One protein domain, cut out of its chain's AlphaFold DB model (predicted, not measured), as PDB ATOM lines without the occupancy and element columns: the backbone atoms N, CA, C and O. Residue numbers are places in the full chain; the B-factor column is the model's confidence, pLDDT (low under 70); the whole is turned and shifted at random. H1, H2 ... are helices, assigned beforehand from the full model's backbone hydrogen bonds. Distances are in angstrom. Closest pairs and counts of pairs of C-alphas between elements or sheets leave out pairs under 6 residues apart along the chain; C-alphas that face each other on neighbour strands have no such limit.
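This is residues 152 to 227 of the 296 residues of an uncharacterized protein of Vibrio lentus (UniProt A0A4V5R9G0). The long helix H1 and the shorter H4 sit side by side over the later part of H1, and the short helix H2 is set crosswise at that same end, near the last residues of both. The small helix H3 stands apart from these three toward the other end, and the unnamed stretch of residues 180 to 204 runs back from the H2 end to it, its C-alphas 5 to 15 A from the mean of all C-alphas. The printed part has 76 residues with four named helices, in the order H1, H2, H3, H4, and no named strand; the class is all helix, though under half of the residues, 34 of 76, are in named elements. The whole is compact, with a radius of gyration of the C-alphas of 11.6 A, and rounded, with spans of 31 by 24 by 19 A.

Begin at H1, residues 157 to 170, and look from there to H4, residues 219 to 226. The two touch, closest at the C-alphas of Thr 166 and Asn 220, 5.9 A apart. They run the same way at a shallow tilt of 34.9 degrees, only just short of steep. Next find H2, residues 174 to 179, which touches H4, closest at the C-alphas of Phe 179 and His 226, 5.9 A apart. Their lines are about perpendicular, at 75 degrees. H2 is close to H1 but not clearly touching it: their closest C-alphas, those of Leu 170 and Leu 177, are 7.0 A apart, and the lines are about perpendicular, at 82 degrees. H3, residues 205 to 210, is apart from H1, from H2 and from H4. In the backbones of H2, H3 and H4 every O i to N i+4 pair is within hydrogen-bond range; in H1, 9 of 10 are.

Find C-alpha 157 at (41.391, -27.171, -9.381); from there H1 runs 19.8 A to C-alpha 170 at (30.497, -25.080, -25.803). H2, from Pro 174 to Phe 179, covers 8.8 A, and H3, from Leu 205 to Thr 210, covers 8.5 A. H4 begins at Tyr 219 and runs 10.5 A to C-alpha 226 at (33.698, -11.643, -28.833).

Look for the two C-alphas farthest apart at Asp 154 and Phe 183, 32.6 A from each other. The printed part has no cut. The link from H1 to H2 is tight, that from H3 to H4 is short, and that from H2 to H3 is long, with 25 residues. The mean pLDDT of the printed part is 84.1; residues 183 to 184 and 196 to 197 are under 70.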
ATOM      1  N   ILE A 152      37.034 -35.043 -15.489       85.12
ATOM      2  CA  ILE A 152      37.341 -33.611 -15.379       85.12
ATOM      3  C   ILE A 152      37.469 -33.159 -13.914       85.12
ATOM      4  O   ILE A 152      38.194 -32.210 -13.626       85.12
ATOM      5  N   TYR A 153      36.782 -33.849 -12.998       87.50
ATOM      6  CA  TYR A 153      36.788 -33.554 -11.565       87.50
ATOM      7  C   TYR A 153      38.035 -34.059 -10.829       87.50
ATOM      8  O   TYR A 153      38.288 -33.616  -9.713       87.50
ATOM      9  N   ASP A 154      38.829 -34.927 -11.460       84.06
ATOM     10  CA  ASP A 154      40.081 -35.453 -10.898       84.06
ATOM     11  C   ASP A 154      41.285 -34.553 -11.231       84.06
ATOM     12  O   ASP A 154      42.415 -34.791 -10.803       84.06
ATOM     13  N   LEU A 155      41.059 -33.502 -12.023       81.31
ATOM     14  CA  LEU A 155      42.090 -32.556 -12.419       81.31
ATOM     15  C   LEU A 155      42.403 -31.555 -11.302       81.31
ATOM     16  O   LEU A 155      41.520 -31.168 -10.540       81.31
ATOM     17  N   PRO A 156      43.633 -31.008 -11.261       78.06
ATOM     18  CA  PRO A 156      43.948 -29.915 -10.352       78.06
ATOM     19  C   PRO A 156      42.980 -28.743 -10.542       78.06
ATOM     20  O   PRO A 156      42.777 -28.294 -11.674       78.06
ATOM     21  N   ARG A 157      42.454 -28.199  -9.437       80.56
ATOM     22  CA  ARG A 157      41.391 -27.171  -9.381       80.56
ATOM     23  C   ARG A 157      41.447 -26.130 -10.501       80.56
ATOM     24  O   ARG A 157      40.492 -25.909 -11.231       80.56
ATOM     25  N   SER A 158      42.601 -25.494 -10.676       75.94
ATOM     26  CA  SER A 158      42.767 -24.431 -11.671       75.94
ATOM     27  C   SER A 158      42.583 -24.926 -13.119       75.94
ATOM     28  O   SER A 158      42.115 -24.185 -13.978       75.94
ATOM     29  N   THR A 159      42.992 -26.158 -13.422       79.12
ATOM     30  CA  THR A 159      42.788 -26.797 -14.732       79.12
ATOM     31  C   THR A 159      41.334 -27.229 -14.890       79.12
ATOM     32  O   THR A 159      40.724 -26.933 -15.915       79.12
ATOM     33  N   GLN A 160      40.775 -27.850 -13.852       85.75
ATOM     34  CA  GLN A 160      39.378 -28.268 -13.777       85.75
ATOM     35  C   GLN A 160      38.416 -27.108 -14.075       85.75
ATOM     36  O   GLN A 160      37.638 -27.204 -15.018       85.75
ATOM     37  N   VAL A 161      38.521 -25.988 -13.347       87.12
ATOM     38  CA  VAL A 161      37.663 -24.801 -13.534       87.12
ATOM     39  C   VAL A 161      37.695 -24.326 -14.989       87.12
ATOM     40  O   VAL A 161      36.649 -24.138 -15.601       87.12
ATOM     41  N   ARG A 162      38.889 -24.226 -15.589       86.31
ATOM     42  CA  ARG A 162      39.042 -23.793 -16.989       86.31
ATOM     43  C   ARG A 162      38.405 -24.750 -17.989       86.31
ATOM     44  O   ARG A 162      37.857 -24.284 -18.981       86.31
ATOM     45  N   LEU A 163      38.500 -26.059 -17.770       88.56
ATOM     46  CA  LEU A 163      37.882 -27.034 -18.669       88.56
ATOM     47  C   LEU A 163      36.361 -27.069 -18.513       88.56
ATOM     48  O   LEU A 163      35.664 -27.198 -19.517       88.56
ATOM     49  N   ILE A 164      35.844 -26.905 -17.294       91.38
ATOM     50  CA  ILE A 164      34.400 -26.818 -17.041       91.38
ATOM     51  C   ILE A 164      33.830 -25.567 -17.703       91.38
ATOM     52  O   ILE A 164      32.811 -25.654 -18.382       91.38
ATOM     53  N   GLU A 165      34.515 -24.429 -17.596       91.75
ATOM     54  CA  GLU A 165      34.171 -23.222 -18.349       91.75
ATOM     55  C   GLU A 165      34.113 -23.482 -19.847       91.75
ATOM     56  O   GLU A 165      33.142 -23.098 -20.492       91.75
ATOM     57  N   THR A 166      35.139 -24.128 -20.409       90.88
ATOM     58  CA  THR A 166      35.184 -24.439 -21.839       90.88
ATOM     59  C   THR A 166      34.011 -25.327 -22.234       90.88
ATOM     60  O   THR A 166      33.332 -25.036 -23.215       90.88
ATOM     61  N   ALA A 167      33.733 -26.378 -21.464       91.81
ATOM     62  CA  ALA A 167      32.626 -27.282 -21.738       91.81
ATOM     63  C   ALA A 167      31.277 -26.555 -21.646       91.81
ATOM     64  O   ALA A 167      30.478 -26.615 -22.577       91.81
ATOM     65  N   ASN A 168      31.042 -25.790 -20.582       93.31
ATOM     66  CA  ASN A 168      29.811 -25.021 -20.417       93.31
ATOM     67  C   ASN A 168      29.636 -23.947 -21.482       93.31
ATOM     68  O   ASN A 168      28.519 -23.713 -21.927       93.31
ATOM     69  N   LEU A 169      30.728 -23.334 -21.935       92.06
ATOM     70  CA  LEU A 169      30.715 -22.386 -23.036       92.06
ATOM     71  C   LEU A 169      30.317 -23.076 -24.350       92.06
ATOM     72  O   LEU A 169      29.451 -22.566 -25.055       92.06
ATOM     73  N   LEU A 170      30.869 -24.259 -24.640       92.38
ATOM     74  CA  LEU A 170      30.497 -25.080 -25.803       92.38
ATOM     75  C   LEU A 170      29.060 -25.617 -25.737       92.38
ATOM     76  O   LEU A 170      28.460 -25.868 -26.779       92.38
ATOM     77  N   GLY A 171      28.510 -25.774 -24.533       90.88
ATOM     78  CA  GLY A 171      27.112 -26.138 -24.312       90.88
ATOM     79  C   GLY A 171      26.118 -24.982 -24.458       90.88
ATOM     80  O   GLY A 171      24.913 -25.224 -24.404       90.88
ATOM     81  N   GLN A 172      26.585 -23.740 -24.637       91.00
ATOM     82  CA  GLN A 172      25.712 -22.591 -24.892       91.00
ATOM     83  C   GLN A 172      25.150 -22.599 -26.321       91.00
ATOM     84  O   GLN A 172      25.534 -23.389 -27.183       91.00
ATOM     85  N   ASN A 173      24.246 -21.652 -26.594       89.75
ATOM     86  CA  ASN A 173      23.724 -21.409 -27.935       89.75
ATOM     87  C   ASN A 173      24.875 -21.259 -28.966       89.75
ATOM     88  O   ASN A 173      25.754 -20.415 -28.769       89.75
ATOM     89  N   PRO A 174      24.859 -21.987 -30.101       91.00
ATOM     90  CA  PRO A 174      25.916 -21.901 -31.111       91.00
ATOM     91  C   PRO A 174      26.163 -20.490 -31.668       91.00
ATOM     92  O   PRO A 174      27.288 -20.155 -32.031       91.00
ATOM     93  N   LEU A 175      25.144 -19.624 -31.709       88.50
ATOM     94  CA  LEU A 175      25.311 -18.229 -32.128       88.50
ATOM     95  C   LEU A 175      26.145 -17.429 -31.126       88.50
ATOM     96  O   LEU A 175      26.944 -16.592 -31.542       88.50
ATOM     97  N   LEU A 176      26.016 -17.721 -29.828       87.62
ATOM     98  CA  LEU A 176      26.861 -17.131 -28.789       87.62
ATOM     99  C   LEU A 176      28.317 -17.546 -28.990       87.62
ATOM    100  O   LEU A 176      29.206 -16.709 -28.890       87.62
ATOM    101  N   LEU A 177      28.574 -18.806 -29.344       88.12
ATOM    102  CA  LEU A 177      29.929 -19.258 -29.663       88.12
ATOM    103  C   LEU A 177      30.520 -18.509 -30.859       88.12
ATOM    104  O   LEU A 177      31.698 -18.161 -30.843       88.12
ATOM    105  N   ILE A 178      29.721 -18.240 -31.893       86.56
ATOM    106  CA  ILE A 178      30.197 -17.574 -33.112       86.56
ATOM    107  C   ILE A 178      30.439 -16.080 -32.870       86.56
ATOM    108  O   ILE A 178      31.520 -15.585 -33.194       86.56
ATOM    109  N   PHE A 179      29.460 -15.372 -32.307       85.88
ATOM    110  CA  PHE A 179      29.447 -13.905 -32.236       85.88
ATOM    111  C   PHE A 179      29.826 -13.337 -30.863       85.88
ATOM    112  O   PHE A 179      30.154 -12.156 -30.752       85.88
ATOM    113  N   GLY A 180      29.819 -14.168 -29.825       85.31
ATOM    114  CA  GLY A 180      29.954 -13.742 -28.439       85.31
ATOM    115  C   GLY A 180      28.641 -13.212 -27.860       85.31
ATOM    116  O   GLY A 180      27.638 -13.041 -28.547       85.31
ATOM    117  N   ASN A 181      28.674 -12.939 -26.561       80.19
ATOM    118  CA  ASN A 181      27.579 -12.415 -25.745       80.19
ATOM    119  C   ASN A 181      27.826 -10.953 -25.308       80.19
ATOM    120  O   ASN A 181      27.108 -10.407 -24.476       80.19
ATOM    121  N   GLY A 182      28.877 -10.311 -25.834       72.38
ATOM    122  CA  GLY A 182      29.189  -8.904 -25.574       72.38
ATOM    123  C   GLY A 182      29.473  -8.559 -24.103       72.38
ATOM    124  O   GLY A 182      29.691  -9.420 -23.245       72.38
ATOM    125  N   PHE A 183      29.509  -7.259 -23.803       69.00
ATOM    126  CA  PHE A 183      29.682  -6.760 -22.435       69.00
ATOM    127  C   PHE A 183      28.478  -7.148 -21.566       69.00
ATOM    128  O   PHE A 183      27.338  -7.022 -21.992       69.00
ATOM    129  N   GLY A 184      28.733  -7.650 -20.355       68.38
ATOM    130  CA  GLY A 184      27.688  -8.220 -19.488       68.38
ATOM    131  C   GLY A 184      27.282  -9.665 -19.814       68.38
ATOM    132  O   GLY A 184      26.573 -10.280 -19.025       68.38
ATOM    133  N   GLY A 185      27.779 -10.245 -20.914       75.19
ATOM    134  CA  GLY A 185      27.534 -11.648 -21.239       75.19
ATOM    135  C   GLY A 185      28.050 -12.612 -20.167       75.19
ATOM    136  O   GLY A 185      29.109 -12.374 -19.578       75.19
ATOM    137  N   TYR A 186      27.325 -13.699 -19.939       86.81
ATOM    138  CA  TYR A 186      27.667 -14.742 -18.972       86.81
ATOM    139  C   TYR A 186      27.432 -16.129 -19.572       86.81
ATOM    140  O   TYR A 186      26.736 -16.261 -20.582       86.81
ATOM    141  N   VAL A 187      28.021 -17.146 -18.949       91.19
ATOM    142  CA  VAL A 187      27.659 -18.554 -19.154       91.19
ATOM    143  C   VAL A 187      26.976 -19.086 -17.905       91.19
ATOM    144  O   VAL A 187      27.217 -18.600 -16.797       91.19
ATOM    145  N   THR A 188      26.138 -20.092 -18.096       91.88
ATOM    146  CA  THR A 188      25.574 -20.904 -17.017       91.88
ATOM    147  C   THR A 188      26.135 -22.316 -17.098       91.88
ATOM    148  O   THR A 188      26.706 -22.714 -18.115       91.88
ATOM    149  N   GLU A 189      25.956 -23.093 -16.039       91.44
ATOM    150  CA  GLU A 189      26.278 -24.518 -16.046       91.44
ATOM    151  C   GLU A 189      25.308 -25.253 -16.979       91.44
ATOM    152  O   GLU A 189      24.095 -25.209 -16.783       91.44
ATOM    153  N   THR A 190      25.827 -25.885 -18.032       90.81
ATOM    154  CA  THR A 190      25.010 -26.607 -19.023       90.81
ATOM    155  C   THR A 190      25.447 -28.054 -19.159       90.81
ATOM    156  O   THR A 190      24.617 -28.951 -19.069       90.81
ATOM    157  N   LEU A 191      26.741 -28.290 -19.383       90.12
ATOM    158  CA  LEU A 191      27.298 -29.629 -19.583       90.12
ATOM    159  C   LEU A 191      27.951 -30.171 -18.314       90.12
ATOM    160  O   LEU A 191      27.869 -31.367 -18.052       90.12
ATOM    161  N   TYR A 192      28.581 -29.299 -17.528       90.19
ATOM    162  CA  TYR A 192      29.265 -29.658 -16.291       90.19
ATOM    163  C   TYR A 192      28.932 -28.654 -15.196       90.19
ATOM    164  O   TYR A 192      28.812 -27.456 -15.451       90.19
ATOM    165  N   THR A 193      28.813 -29.135 -13.966       88.69
ATOM    166  CA  THR A 193      28.650 -28.268 -12.801       88.69
ATOM    167  C   THR A 193      30.001 -28.037 -12.145       88.69
ATOM    168  O   THR A 193      30.849 -28.925 -12.069       88.69
ATOM    169  N   TYR A 194      30.202 -26.839 -11.625       81.56
ATOM    170  CA  TYR A 194      31.342 -26.483 -10.798       81.56
ATOM    171  C   TYR A 194      31.265 -27.071  -9.381       81.56
ATOM    172  O   TYR A 194      32.178 -26.871  -8.586       81.56
ATOM    173  N   GLY A 195      30.193 -27.799  -9.048       72.88
ATOM    174  CA  GLY A 195      30.031 -28.512  -7.781       72.88
ATOM    175  C   GLY A 195      30.237 -27.645  -6.529       72.88
ATOM    176  O   GLY A 195      30.161 -26.422  -6.560       72.88
ATOM    177  N   SER A 196      30.502 -28.293  -5.395       69.00
ATOM    178  CA  SER A 196      30.715 -27.630  -4.099       69.00
ATOM    179  C   SER A 196      32.150 -27.136  -3.876       69.00
ATOM    180  O   SER A 196      32.493 -26.737  -2.767       69.00
ATOM    181  N   TYR A 197      33.016 -27.231  -4.886       69.25
ATOM    182  CA  TYR A 197      34.443 -26.919  -4.773       69.25
ATOM    183  C   TYR A 197      34.789 -25.505  -5.253       69.25
ATOM    184  O   TYR A 197      35.899 -25.035  -4.995       69.25
ATOM    185  N   LEU A 198      33.860 -24.817  -5.921       79.25
ATOM    186  CA  LEU A 198      34.035 -23.427  -6.322       79.25
ATOM    187  C   LEU A 198      34.088 -22.508  -5.088       79.25
ATOM    188  O   LEU A 198      33.296 -22.663  -4.159       79.25
ATOM    189  N   ASN A 199      35.020 -21.555  -5.061       79.19
ATOM    190  CA  ASN A 199      35.151 -20.594  -3.963       79.19
ATOM    191  C   ASN A 199      35.371 -19.167  -4.491       79.19
ATOM    192  O   ASN A 199      35.424 -18.934  -5.701       79.19
ATOM    193  N   SER A 200      35.537 -18.229  -3.557       77.62
ATOM    194  CA  SER A 200      35.775 -16.809  -3.831       77.62
ATOM    195  C   SER A 200      37.046 -16.503  -4.632       77.62
ATOM    196  O   SER A 200      37.153 -15.405  -5.172       77.62
ATOM    197  N   ASP A 201      37.997 -17.439  -4.710       75.75
ATOM    198  CA  ASP A 201      39.234 -17.276  -5.481       75.75
ATOM    199  C   ASP A 201      39.004 -17.520  -6.978       75.75
ATOM    200  O   ASP A 201      39.736 -16.983  -7.809       75.75
ATOM    201  N   ASP A 202      37.999 -18.333  -7.327       80.38
ATOM    202  CA  ASP A 202      37.647 -18.634  -8.715       80.38
ATOM    203  C   ASP A 202      36.604 -17.642  -9.252       80.38
ATOM    204  O   ASP A 202      36.715 -17.169 -10.382       80.38
ATOM    205  N   TYR A 203      35.589 -17.322  -8.443       83.06
ATOM    206  CA  TYR A 203      34.484 -16.442  -8.820       83.06
ATOM    207  C   TYR A 203      33.942 -15.670  -7.618       83.06
ATOM    208  O   TYR A 203      33.954 -16.148  -6.489       83.06
ATOM    209  N   SER A 204      33.395 -14.476  -7.861       83.06
ATOM    210  CA  SER A 204      32.710 -13.715  -6.809       83.06
ATOM    211  C   SER A 204      31.485 -14.471  -6.294       83.06
ATOM    212  O   SER A 204      30.785 -15.095  -7.088       83.06
ATOM    213  N   LEU A 205      31.166 -14.337  -5.003       83.25
ATOM    214  CA  LEU A 205      30.019 -15.017  -4.375       83.25
ATOM    215  C   LEU A 205      28.710 -14.832  -5.160       83.25
ATOM    216  O   LEU A 205      28.013 -15.807  -5.408       83.25
ATOM    217  N   ASP A 206      28.447 -13.627  -5.670       83.12
ATOM    218  CA  ASP A 206      27.286 -13.341  -6.528       83.12
ATOM    219  C   ASP A 206      27.229 -14.216  -7.799       83.12
ATOM    220  O   ASP A 206      26.170 -14.702  -8.183       83.12
ATOM    221  N   GLN A 207      28.370 -14.498  -8.437       86.12
ATOM    222  CA  GLN A 207      28.413 -15.382  -9.612       86.12
ATOM    223  C   GLN A 207      28.112 -16.834  -9.230       86.12
ATOM    224  O   GLN A 207      27.442 -17.533  -9.989       86.12
ATOM    225  N   ILE A 208      28.587 -17.265  -8.057       86.88
ATOM    226  CA  ILE A 208      28.358 -18.614  -7.524       86.88
ATOM    227  C   ILE A 208      26.880 -18.799  -7.182       86.88
ATOM    228  O   ILE A 208      26.262 -19.762  -7.622       86.88
ATOM    229  N   GLU A 209      26.297 -17.855  -6.444       86.19
ATOM    230  CA  GLU A 209      24.902 -17.909  -5.996       86.19
ATOM    231  C   GLU A 209      23.914 -17.813  -7.160       86.19
ATOM    232  O   GLU A 209      22.904 -18.514  -7.188       86.19
ATOM    233  N   THR A 210      24.201 -16.959  -8.145       88.25
ATOM    234  CA  THR A 210      23.320 -16.775  -9.306       88.25
ATOM    235  C   THR A 210      23.518 -17.830 -10.394       88.25
ATOM    236  O   THR A 210      22.686 -17.920 -11.302       88.25
ATOM    237  N   GLY A 211      24.614 -18.598 -10.349       87.69
ATOM    238  CA  GLY A 211      25.015 -19.528 -11.410       87.69
ATOM    239  C   GLY A 211      25.360 -18.834 -12.735       87.69
ATOM    240  O   GLY A 211      25.266 -19.452 -13.800       87.69
ATOM    241  N   LYS A 212      25.703 -17.537 -12.696       88.56
ATOM    242  CA  LYS A 212      25.993 -16.705 -13.875       88.56
ATOM    243  C   LYS A 212      27.437 -16.219 -13.863       88.56
ATOM    244  O   LYS A 212      27.779 -15.237 -13.208       88.56
ATOM    245  N   PHE A 213      28.271 -16.846 -14.681       89.25
ATOM    246  CA  PHE A 213      29.710 -16.592 -14.720       89.25
ATOM    247  C   PHE A 213      30.061 -15.633 -15.865       89.25
ATOM    248  O   PHE A 213      29.919 -15.977 -17.040       89.25
ATOM    249  N   HIS A 214      30.490 -14.410 -15.539       84.31
ATOM    250  CA  HIS A 214      30.727 -13.324 -16.506       84.31
ATOM    251  C   HIS A 214      32.211 -12.952 -16.692       84.31
ATOM    252  O   HIS A 214      32.551 -12.231 -17.646       84.31
ATOM    253  N   ILE A 215      33.089 -13.449 -15.811       82.06
ATOM    254  CA  ILE A 215      34.552 -13.327 -15.895       82.06
ATOM    255  C   ILE A 215      35.153 -14.730 -15.950       82.06
ATOM    256  O   ILE A 215      35.583 -15.273 -14.943       82.06
ATOM    257  N   LEU A 216      35.156 -15.328 -17.138       84.44
ATOM    258  CA  LEU A 216      35.798 -16.619 -17.352       84.44
ATOM    259  C   LEU A 216      37.315 -16.471 -17.373       84.44
ATOM    260  O   LEU A 216      37.872 -15.380 -17.564       84.44
ATOM    261  N   HIS A 217      37.998 -17.597 -17.252       82.88
ATOM    262  CA  HIS A 217      39.439 -17.651 -17.335       82.88
ATOM    263  C   HIS A 217      39.893 -17.890 -18.784       82.88
ATOM    264  O   HIS A 217      39.289 -18.611 -19.574       82.88
ATOM    265  N   ALA A 218      41.045 -17.328 -19.134       74.06
ATOM    266  CA  ALA A 218      41.772 -17.641 -20.366       74.06
ATOM    267  C   ALA A 218      41.005 -17.311 -21.644       74.06
ATOM    268  O   ALA A 218      40.344 -16.279 -21.754       74.06
ATOM    269  N   TYR A 219      41.178 -18.153 -22.658       75.12
ATOM    270  CA  TYR A 219      40.560 -17.970 -23.959       75.12
ATOM    271  C   TYR A 219      39.031 -18.066 -23.882       75.12
ATOM    272  O   TYR A 219      38.371 -17.437 -24.706       75.12
ATOM    273  N   ASN A 220      38.468 -18.755 -22.875       85.31
ATOM    274  CA  ASN A 220      37.017 -18.853 -22.663       85.31
ATOM    275  C   ASN A 220      36.387 -17.463 -22.574       85.31
ATOM    276  O   ASN A 220      35.326 -17.209 -23.135       85.31
ATOM    277  N   GLN A 221      37.098 -16.528 -21.955       83.56
ATOM    278  CA  GLN A 221      36.651 -15.158 -21.784       83.56
ATOM    279  C   GLN A 221      36.632 -14.360 -23.095       83.56
ATOM    280  O   GLN A 221      35.780 -13.493 -23.290       83.56
ATOM    281  N   ILE A 222      37.524 -14.687 -24.036       77.69
ATOM    282  CA  ILE A 222      37.503 -14.129 -25.395       77.69
ATOM    283  C   ILE A 222      36.293 -14.672 -26.151       77.69
ATOM    284  O   ILE A 222      35.547 -13.889 -26.740       77.69
ATOM    285  N   VAL A 223      36.069 -15.991 -26.098       86.06
ATOM    286  CA  VAL A 223      34.944 -16.620 -26.802       86.06
ATOM    287  C   VAL A 223      33.615 -16.114 -26.255       86.06
ATOM    288  O   VAL A 223      32.744 -15.736 -27.032       86.06
ATOM    289  N   LEU A 224      33.483 -16.004 -24.932       85.19
ATOM    290  CA  LEU A 224      32.267 -15.503 -24.300       85.19
ATOM    291  C   LEU A 224      31.914 -14.098 -24.786       85.19
ATOM    292  O   LEU A 224      30.748 -13.802 -25.001       85.19
ATOM    293  N   LYS A 225      32.893 -13.206 -24.937       81.19
ATOM    294  CA  LYS A 225      32.611 -11.780 -25.166       81.19
ATOM    295  C   LYS A 225      32.613 -11.395 -26.636       81.19
ATOM    296  O   LYS A 225      31.830 -10.534 -27.029       81.19
ATOM    297  N   HIS A 226      33.471 -12.018 -27.436       79.75
ATOM    298  CA  HIS A 226      33.698 -11.643 -28.833       79.75
ATOM    299  C   HIS A 226      33.482 -12.796 -29.820       79.75
ATOM    300  O   HIS A 226      33.626 -12.598 -31.028       79.75
ATOM    301  N   GLY A 227      33.169 -13.992 -29.318       86.56
ATOM    302  CA  GLY A 227      32.939 -15.173 -30.133       86.56
ATOM    303  C   GLY A 227      34.186 -15.667 -30.857       86.56
ATOM    304  O   GLY A 227      35.253 -15.042 -30.862       86.56
TER     305      GLY A 227